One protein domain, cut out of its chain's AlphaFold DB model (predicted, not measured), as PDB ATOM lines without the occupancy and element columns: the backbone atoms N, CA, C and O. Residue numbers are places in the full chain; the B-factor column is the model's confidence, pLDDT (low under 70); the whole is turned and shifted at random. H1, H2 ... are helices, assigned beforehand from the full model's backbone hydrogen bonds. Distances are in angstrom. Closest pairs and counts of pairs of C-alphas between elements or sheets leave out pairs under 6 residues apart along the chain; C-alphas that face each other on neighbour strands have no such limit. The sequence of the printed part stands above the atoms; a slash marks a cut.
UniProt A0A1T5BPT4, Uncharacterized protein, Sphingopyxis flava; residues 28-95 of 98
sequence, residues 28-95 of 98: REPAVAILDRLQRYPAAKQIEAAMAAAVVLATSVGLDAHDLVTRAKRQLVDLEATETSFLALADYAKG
ATOM      1  N   ARG A  28     204.567 161.131 177.213       72.50
ATOM      2  CA  ARG A  28     203.225 161.733 177.169       72.50
ATOM      3  C   ARG A  28     203.148 163.060 177.918       72.50
ATOM      4  O   ARG A  28     202.734 164.060 177.340       72.50
ATOM      5  N   GLU A  29     203.503 163.066 179.197       75.75
ATOM      6  CA  GLU A  29     203.389 164.258 180.045       75.75
ATOM      7  C   GLU A  29     204.290 165.410 179.552       75.75
ATOM      8  O   GLU A  29     203.775 166.518 179.365       75.75
ATOM      9  N   PRO A  30     205.571 165.172 179.194       80.94
ATOM     10  CA  PRO A  30     206.391 166.185 178.531       80.94
ATOM     11  C   PRO A  30     205.793 166.705 177.216       80.94
ATOM     12  O   PRO A  30     205.831 167.909 176.960       80.94
ATOM     13  N   ALA A  31     205.222 165.827 176.382       80.44
ATOM     14  CA  ALA A  31     204.614 166.225 175.114       80.44
ATOM     15  C   ALA A  31     203.381 167.118 175.322       80.44
ATOM     16  O   ALA A  31     203.256 168.151 174.661       80.44
ATOM     17  N   VAL A  32     202.506 166.775 176.275       81.12
ATOM     18  CA  VAL A  32     201.345 167.604 176.638       81.12
ATOM     19  C   VAL A  32     201.793 168.969 177.160       81.12
ATOM     20  O   VAL A  32     201.263 169.981 176.714       81.12
ATOM     21  N   ALA A  33     202.809 169.027 178.027       85.75
ATOM     22  CA  ALA A  33     203.324 170.292 178.552       85.75
ATOM     23  C   ALA A  33     203.881 171.216 177.449       85.75
ATOM     24  O   ALA A  33     203.689 172.435 177.491       85.75
ATOM     25  N   ILE A  34     204.550 170.649 176.439       87.31
ATOM     26  CA  ILE A  34     205.024 171.408 175.272       87.31
ATOM     27  C   ILE A  34     203.837 171.942 174.463       87.31
ATOM     28  O   ILE A  34     203.827 173.121 174.105       87.31
ATOM     29  N   LEU A  35     202.833 171.105 174.191       85.75
ATOM     30  CA  LEU A  35     201.657 171.506 173.418       85.75
ATOM     31  C   LEU A  35     200.836 172.581 174.136       85.75
ATOM     32  O   LEU A  35     200.507 173.587 173.511       85.75
ATOM     33  N   ASP A  36     200.589 172.437 175.440       87.25
ATOM     34  CA  ASP A  36     199.906 173.443 176.270       87.25
ATOM     35  C   ASP A  36     200.608 174.806 176.178       87.25
ATOM     36  O   ASP A  36     199.996 175.851 175.940       87.25
ATOM     37  N   ARG A  37     201.944 174.804 176.255       88.69
ATOM     38  CA  ARG A  37     202.738 176.029 176.132       88.69
ATOM     39  C   ARG A  37     202.601 176.684 174.759       88.69
ATOM     40  O   ARG A  37     202.631 177.917 174.677       88.69
ATOM     41  N   LEU A  38     202.475 175.884 173.700       88.94
ATOM     42  CA  LEU A  38     202.326 176.357 172.325       88.94
ATOM     43  C   LEU A  38     200.926 176.913 172.040       88.94
ATOM     44  O   LEU A  38     200.820 177.822 171.218       88.94
ATOM     45  N   GLN A  39     199.880 176.489 172.760       86.62
ATOM     46  CA  GLN A  39     198.510 176.997 172.561       86.62
ATOM     47  C   GLN A  39     198.378 178.523 172.716       86.62
ATOM     48  O   GLN A  39     197.434 179.126 172.211       86.62
ATOM     49  N   ARG A  40     199.352 179.184 173.356       90.19
ATOM     50  CA  ARG A  40     199.407 180.651 173.514       90.19
ATOM     51  C   ARG A  40     199.780 181.411 172.235       90.19
ATOM     52  O   ARG A  40     199.795 182.641 172.248       90.19
ATOM     53  N   TYR A  41     200.113 180.712 171.152       90.75
ATOM     54  CA  TYR A  41     200.556 181.294 169.883       90.75
ATOM     55  C   TYR A  41     199.586 180.956 168.738       90.75
ATOM     56  O   TYR A  41     198.867 179.961 168.820       90.75
ATOM     57  N   PRO A  42     199.571 181.729 167.632       89.75
ATOM     58  CA  PRO A  42     198.792 181.378 166.442       89.75
ATOM     59  C   PRO A  42     199.181 180.000 165.892       89.75
ATOM     60  O   PRO A  42     200.370 179.694 165.836       89.75
ATOM     61  N   ALA A  43     198.215 179.209 165.414       82.56
ATOM     62  CA  ALA A  43     198.418 177.814 164.988       82.56
ATOM     63  C   ALA A  43     199.617 177.610 164.037       82.56
ATOM     64  O   ALA A  43     200.442 176.726 164.256       82.56
ATOM     65  N   ALA A  44     199.784 178.483 163.037       83.31
ATOM     66  CA  ALA A  44     200.929 178.426 162.121       83.31
ATOM     67  C   ALA A  44     202.283 178.565 162.849       83.31
ATOM     68  O   ALA A  44     203.246 177.873 162.527       83.31
ATOM     69  N   LYS A  45     202.348 179.417 163.882       89.06
ATOM     70  CA  LYS A  45     203.554 179.633 164.694       89.06
ATOM     71  C   LYS A  45     203.822 178.497 165.672       89.06
ATOM     72  O   LYS A  45     204.978 178.293 166.025       89.06
ATOM     73  N   GLN A  46     202.800 177.748 166.081       87.62
ATOM     74  CA  GLN A  46     202.972 176.588 166.960       87.62
ATOM     75  C   GLN A  46     203.818 175.507 166.283       87.62
ATOM     76  O   GLN A  46     204.789 175.028 166.864       87.62
ATOM     77  N   ILE A  47     203.484 175.181 165.029       85.69
ATOM     78  CA  ILE A  47     204.186 174.161 164.241       85.69
ATOM     79  C   ILE A  47     205.621 174.607 163.949       85.69
ATOM     80  O   ILE A  47     206.562 173.851 164.193       85.69
ATOM     81  N   GLU A  48     205.808 175.845 163.479       89.19
ATOM     82  CA  GLU A  48     207.143 176.400 163.216       89.19
ATOM     83  C   GLU A  48     208.022 176.386 164.478       89.19
ATOM     84  O   GLU A  48     209.177 175.963 164.420       89.19
ATOM     85  N   ALA A  49     207.474 176.793 165.628       91.00
ATOM     86  CA  ALA A  49     208.199 176.817 166.895       91.00
ATOM     87  C   ALA A  49     208.557 175.410 167.393       91.00
ATOM     88  O   ALA A  49     209.689 175.190 167.825       91.00
ATOM     89  N   ALA A  50     207.629 174.452 167.300       90.62
ATOM     90  CA  ALA A  50     207.875 173.064 167.686       90.62
ATOM     91  C   ALA A  50     208.999 172.438 166.848       90.62
ATOM     92  O   ALA A  50     209.920 171.828 167.394       90.62
ATOM     93  N   MET A  51     208.968 172.644 165.528       90.06
ATOM     94  CA  MET A  51     209.989 172.112 164.625       90.06
ATOM     95  C   MET A  51     211.347 172.781 164.837       90.06
ATOM     96  O   MET A  51     212.365 172.089 164.883       90.06
ATOM     97  N   ALA A  52     211.384 174.104 165.030       91.50
ATOM     98  CA  ALA A  52     212.621 174.811 165.349       91.50
ATOM     99  C   ALA A  52     213.241 174.302 166.662       91.50
ATOM    100  O   ALA A  52     214.438 174.016 166.709       91.50
ATOM    101  N   ALA A  53     212.427 174.119 167.708       91.06
ATOM    102  CA  ALA A  53     212.883 173.571 168.983       91.06
ATOM    103  C   ALA A  53     213.425 172.139 168.838       91.06
ATOM    104  O   ALA A  53     214.496 171.836 169.362       91.06
ATOM    105  N   ALA A  54     212.736 171.277 168.082       90.25
ATOM    106  CA  ALA A  54     213.181 169.908 167.827       90.25
ATOM    107  C   ALA A  54     214.546 169.864 167.119       90.25
ATOM    108  O   ALA A  54     215.430 169.112 167.532       90.25
ATOM    109  N   VAL A  55     214.748 170.705 166.097       92.38
ATOM    110  CA  VAL A  55     216.028 170.801 165.375       92.38
ATOM    111  C   VAL A  55     217.148 171.289 166.295       92.38
ATOM    112  O   VAL A  55     218.233 170.704 166.295       92.38
ATOM    113  N   VAL A  56     216.899 172.316 167.114       92.31
ATOM    114  CA  VAL A  56     217.888 172.835 168.076       92.31
ATOM    115  C   VAL A  56     218.286 171.762 169.092       92.31
ATOM    116  O   VAL A  56     219.477 171.554 169.322       92.31
ATOM    117  N   LEU A  57     217.312 171.039 169.654       88.31
ATOM    118  CA  LEU A  57     217.569 169.964 170.614       88.31
ATOM    119  C   LEU A  57     218.387 168.834 169.983       88.31
ATOM    120  O   LEU A  57     219.409 168.449 170.546       88.31
ATOM    121  N   ALA A  58     218.001 168.361 168.795       88.56
ATOM    122  CA  ALA A  58     218.730 167.325 168.063       88.56
ATOM    123  C   ALA A  58     220.185 167.735 167.784       88.56
ATOM    124  O   ALA A  58     221.125 167.006 168.113       88.56
ATOM    125  N   THR A  59     220.371 168.952 167.267       88.44
ATOM    126  CA  THR A  59     221.694 169.501 166.941       88.44
ATOM    127  C   THR A  59     222.569 169.615 168.189       88.44
ATOM    128  O   THR A  59     223.747 169.263 168.145       88.44
ATOM    129  N   SER A  60     221.996 170.033 169.324       89.06
ATOM    130  CA  SER A  60     222.738 170.216 170.580       89.06
ATOM    131  C   SER A  60     223.363 168.928 171.130       89.06
ATOM    132  O   SER A  60     224.354 168.985 171.855       89.06
ATOM    133  N   VAL A  61     222.824 167.763 170.751       86.56
ATOM    134  CA  VAL A  61     223.311 166.442 171.182       86.56
ATOM    135  C   VAL A  61     223.969 165.646 170.048       86.56
ATOM    136  O   VAL A  61     224.250 164.454 170.203       86.56
ATOM    137  N   GLY A  62     224.231 166.295 168.908       87.06
ATOM    138  CA  GLY A  62     224.882 165.687 167.748       87.06
ATOM    139  C   GLY A  62     224.039 164.605 167.068       87.06
ATOM    140  O   GLY A  62     224.581 163.576 166.657       87.06
ATOM    141  N   LEU A  63     222.720 164.805 167.010       86.81
ATOM    142  CA  LEU A  63     221.770 163.949 166.301       86.81
ATOM    143  C   LEU A  63     221.213 164.657 165.064       86.81
ATOM    144  O   LEU A  63     221.002 165.869 165.079       86.81
ATOM    145  N   ASP A  64     220.931 163.882 164.017       88.69
ATOM    146  CA  ASP A  64     220.223 164.381 162.841       88.69
ATOM    147  C   ASP A  64     218.719 164.478 163.139       88.69
ATOM    148  O   ASP A  64     218.058 163.496 163.491       88.69
ATOM    149  N   ALA A  65     218.169 165.683 162.995       86.75
ATOM    150  CA  ALA A  65     216.746 165.933 163.160       86.75
ATOM    151  C   ALA A  65     215.897 165.158 162.136       86.75
ATOM    152  O   ALA A  65     214.787 164.737 162.463       86.75
ATOM    153  N   HIS A  66     216.403 164.932 160.920       89.12
ATOM    154  CA  HIS A  66     215.690 164.183 159.886       89.12
ATOM    155  C   HIS A  66     215.496 162.710 160.276       89.12
ATOM    156  O   HIS A  66     214.388 162.167 160.173       89.12
ATOM    157  N   ASP A  67     216.547 162.086 160.806       86.31
ATOM    158  CA  ASP A  67     216.496 160.718 161.323       86.31
ATOM    159  C   ASP A  67     215.523 160.603 162.498       86.31
ATOM    160  O   ASP A  67     214.739 159.653 162.575       86.31
ATOM    161  N   LEU A  68     215.516 161.596 163.393       84.38
ATOM    162  CA  LEU A  68     214.595 161.635 164.528       84.38
ATOM    163  C   LEU A  68     213.134 161.774 164.094       84.38
ATOM    164  O   LEU A  68     212.278 161.099 164.662       84.38
ATOM    165  N   VAL A  69     212.835 162.565 163.061       86.25
ATOM    166  CA  VAL A  69     211.480 162.637 162.482       86.25
ATOM    167  C   VAL A  69     211.067 161.289 161.895       86.25
ATOM    168  O   VAL A  69     209.950 160.827 162.125       86.25
ATOM    169  N   THR A  70     211.961 160.631 161.157       85.31
ATOM    170  CA  THR A  70     211.690 159.303 160.584       85.31
ATOM    171  C   THR A  70     211.435 158.270 161.677       85.31
ATOM    172  O   THR A  70     210.511 157.462 161.572       85.31
ATOM    173  N   ARG A  71     212.213 158.325 162.758       81.94
ATOM    174  CA  ARG A  71     212.021 157.479 163.931       81.94
ATOM    175  C   ARG A  71     210.692 157.760 164.631       81.94
ATOM    176  O   ARG A  71     209.963 156.811 164.900       81.94
ATOM    177  N   ALA A  72     210.361 159.028 164.870       79.38
ATOM    178  CA  ALA A  72     209.103 159.430 165.492       79.38
ATOM    179  C   ALA A  72     207.900 158.936 164.676       79.38
ATOM    180  O   ALA A  72     206.974 158.376 165.243       79.38
ATOM    181  N   LYS A  73     207.944 159.030 163.339       80.62
ATOM    182  CA  LYS A  73     206.900 158.477 162.456       80.62
ATOM    183  C   LYS A  73     206.706 156.969 162.617       80.62
ATOM    184  O   LYS A  73     205.575 156.510 162.590       80.62
ATOM    185  N   ARG A  74     207.787 156.199 162.776       78.69
ATOM    186  CA  ARG A  74     207.690 154.747 163.015       78.69
ATOM    187  C   ARG A  74     207.076 154.456 164.380       78.69
ATOM    188  O   ARG A  74     206.148 153.668 164.464       78.69
ATOM    189  N   GLN A  75     207.535 155.168 165.408       73.62
ATOM    190  CA  GLN A  75     206.969 155.055 166.751       73.62
ATOM    191  C   GLN A  75     205.482 155.419 166.763       73.62
ATOM    192  O   GLN A  75     204.720 154.750 167.439       73.62
ATOM    193  N   LEU A  76     205.049 156.417 165.985       69.38
ATOM    194  CA  LEU A  76     203.636 156.778 165.847       69.38
ATOM    195  C   LEU A  76     202.775 155.633 165.306       69.38
ATOM    196  O   LEU A  76     201.689 155.409 165.825       69.38
ATOM    197  N   VAL A  77     203.264 154.884 164.316       69.12
ATOM    198  CA  VAL A  77     202.548 153.713 163.780       69.12
ATOM    199  C   VAL A  77     202.388 152.636 164.857       69.12
ATOM    200  O   VAL A  77     201.304 152.078 165.020       69.12
ATOM    201  N   ASP A  78     203.444 152.386 165.630       65.06
ATOM    202  CA  ASP A  78     203.408 151.417 166.729       65.06
ATOM    203  C   ASP A  78     202.492 151.895 167.880       65.06
ATOM    204  O   ASP A  78     201.823 151.097 168.539       65.06
ATOM    205  N   LEU A  79     202.425 153.211 168.100       61.94
ATOM    206  CA  LEU A  79     201.602 153.865 169.118       61.94
ATOM    207  C   LEU A  79     200.111 153.839 168.789       61.94
ATOM    208  O   LEU A  79     199.313 153.488 169.655       61.94
ATOM    209  N   GLU A  80     199.730 154.179 167.556       61.41
ATOM    210  CA  GLU A  80     198.336 154.138 167.095       61.41
ATOM    211  C   GLU A  80     197.738 152.732 167.221       61.41
ATOM    212  O   GLU A  80     196.553 152.584 167.517       61.41
ATOM    213  N   ALA A  81     198.564 151.696 167.053       60.19
ATOM    214  CA  ALA A  81     198.148 150.308 167.201       60.19
ATOM    215  C   ALA A  81     197.943 149.871 168.666       60.19
ATOM    216  O   ALA A  81     197.264 148.871 168.905       60.19
ATOM    217  N   THR A  82     198.520 150.588 169.639       56.62
ATOM    218  CA  THR A  82     198.698 150.073 171.010       56.62
ATOM    219  C   THR A  82     198.100 150.971 172.098       56.62
ATOM    220  O   THR A  82     197.671 150.459 173.131       56.62
ATOM    221  N   GLU A  83     198.019 152.291 171.901       56.97
ATOM    222  CA  GLU A  83     197.591 153.234 172.941       56.97
ATOM    223  C   GLU A  83     196.563 154.275 172.467       56.97
ATOM    224  O   GLU A  83     196.869 155.238 171.761       56.97
ATOM    225  N   THR A  84     195.345 154.176 173.008       57.66
ATOM    226  CA  THR A  84     194.287 155.200 172.915       57.66
ATOM    227  C   THR A  84     194.707 156.560 173.492       57.66
ATOM    228  O   THR A  84     194.178 157.594 173.082       57.66
ATOM    229  N   SER A  85     195.688 156.595 174.399       55.28
ATOM    230  CA  SER A  85     196.251 157.808 175.014       55.28
ATOM    231  C   SER A  85     196.871 158.773 174.000       55.28
ATOM    232  O   SER A  85     196.905 159.982 174.236       55.28
ATOM    233  N   PHE A  86     197.396 158.248 172.891       58.22
ATOM    234  CA  PHE A  86     198.094 159.046 171.888       58.22
ATOM    235  C   PHE A  86     197.118 159.755 170.936       58.22
ATOM    236  O   PHE A  86     197.350 160.900 170.548       58.22
ATOM    237  N   LEU A  87     195.967 159.135 170.650       58.97
ATOM    238  CA  LEU A  87     194.848 159.796 169.968       58.97
ATOM    239  C   LEU A  87     194.367 161.019 170.764       58.97
ATOM    240  O   LEU A  87     194.155 162.080 170.185       58.97
ATOM    241  N   ALA A  88     194.336 160.926 172.098       60.81
ATOM    242  CA  ALA A  88     194.008 162.066 172.954       60.81
ATOM    243  C   ALA A  88     195.027 163.219 172.847       60.81
ATOM    244  O   ALA A  88     194.658 164.375 173.013       60.81
ATOM    245  N   LEU A  89     196.297 162.932 172.541       64.44
ATOM    246  CA  LEU A  89     197.336 163.937 172.271       64.44
ATOM    247  C   LEU A  89     197.108 164.632 170.921       64.44
ATOM    248  O   LEU A  89     197.257 165.849 170.824       64.44
ATOM    249  N   ALA A  90     196.700 163.876 169.898       65.38
ATOM    250  CA  ALA A  90     196.310 164.427 168.603       65.38
ATOM    251  C   ALA A  90     195.044 165.293 168.708       65.38
ATOM    252  O   ALA A  90     194.993 166.374 168.125       65.38
ATOM    253  N   ASP A  91     194.052 164.870 169.490       64.75
ATOM    254  CA  ASP A  91     192.817 165.633 169.712       64.75
ATOM    255  C   ASP A  91     193.046 166.853 170.622       64.75
ATOM    256  O   ASP A  91     192.493 167.930 170.383       64.75
ATOM    257  N   TYR A  92     193.962 166.748 171.592       62.44
ATOM    258  CA  TYR A  92     194.454 167.890 172.366       62.44
ATOM    259  C   TYR A  92     195.203 168.903 171.482       62.44
ATOM    260  O   TYR A  92     195.004 170.110 171.617       62.44
ATOM    261  N   ALA A  93     196.009 168.437 170.519       63.94
ATOM    262  CA  ALA A  93     196.685 169.301 169.548       63.94
ATOM    263  C   ALA A  93     195.710 169.992 168.575       63.94
ATOM    264  O   ALA A  93     195.981 171.107 168.130       63.94
ATOM    265  N   LYS A  94     194.561 169.374 168.271       67.56
ATOM    266  CA  LYS A  94     193.467 170.005 167.507       67.56
ATOM    267  C   LYS A  94     192.663 171.024 168.328       67.56
ATOM    268  O   LYS A  94     191.850 171.744 167.757       67.56
ATOM    269  N   GLY A  95     192.897 171.113 169.639       57.56
ATOM    270  CA  GLY A  95     192.193 172.033 170.535       57.56
ATOM    271  C   GLY A  95     190.753 171.615 170.856       57.56
ATOM    272  O   GLY A  95     189.954 172.466 171.242       57.56
TER     273      GLY A  95
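Overview. This is residues 28 to 95 of the 98 residues of an uncharacterized protein of Sphingopyxis flava (UniProt A0A1T5BPT4). Four helices make an open triangular frame with an empty middle: the long helices H2 and H3 meet near their ends as a V, and the shorter H1 and H4, side by side and running the same way, close its open end. Look for the point of the V where residues 54 to 59 of H2 meet residues 65 to 68 of H3. The printed part has 68 residues with four named helices, in the order H1, H2, H3, H4, and no named strand; the class is all helix. The whole is only just compact, close to loose, with a radius of gyration of the C-alphas of 12.9 A, and spans 33 by 30 by 19 A.

Along the chain. Begin with the longest helix, H2, residues 43 to 60: find C-alpha 43 at (198.418, 177.814, 164.988), and from there the helix runs 26.1 A to C-alpha 60 at (222.738, 170.216, 170.580). Further along, H3 takes residues 65 to 80 and is 22.2 A long. Go back to the first printed residue for H1, residues 28 to 38, which begins with C-alpha 28 at (203.225, 161.733, 177.169) and is 15.4 A long. H4, residues 84 to 93, is 14.7 A long and ends with C-alpha 93 at (196.685, 169.301, 169.548).

Arrangement. Start at H2, which touches H3 with residues 54 to 59 alone; the closest C-alphas, those of Val 55 and Ala 65, are 5.4 A apart. These two run opposite ways at a steep tilt of 64 degrees. At residues 79 to 80 of H3 you find H4, and the two only just touch, only at the corner by their link, with 3 pairs of C-alphas within 8 A; the closest, those of Leu 79 and Phe 86, are 6.8 A apart. H4 touches H1, where the closest C-alphas, those of Leu 35 and Ala 93, are 6.7 A apart. They run the same way at a shallow tilt of 9 degrees. H1 and H2 are close but not clearly touching, with the C-alphas of Leu 38 and Gln 46 closest at 5.4 A, and they run opposite ways at a steep tilt of 55 degrees. H1 and H3 are apart, and so are H2 and H4. In H1, H2, H3 and H4, every O i to N i+4 pair is within hydrogen-bond range.

Size, cuts and confidence. The two C-alphas farthest apart are those of Gly 62 and Gly 95, at 33.4 A. Residues 70 to 75, which belong to H3, stand free. The printed part has no cut, and the three links, H1 to H2, H2 to H3 and H3 to H4, are tight. Read the B-factor column for the model's confidence: the mean pLDDT of the printed part is 79.0, and residues 76 to 95 are under 70.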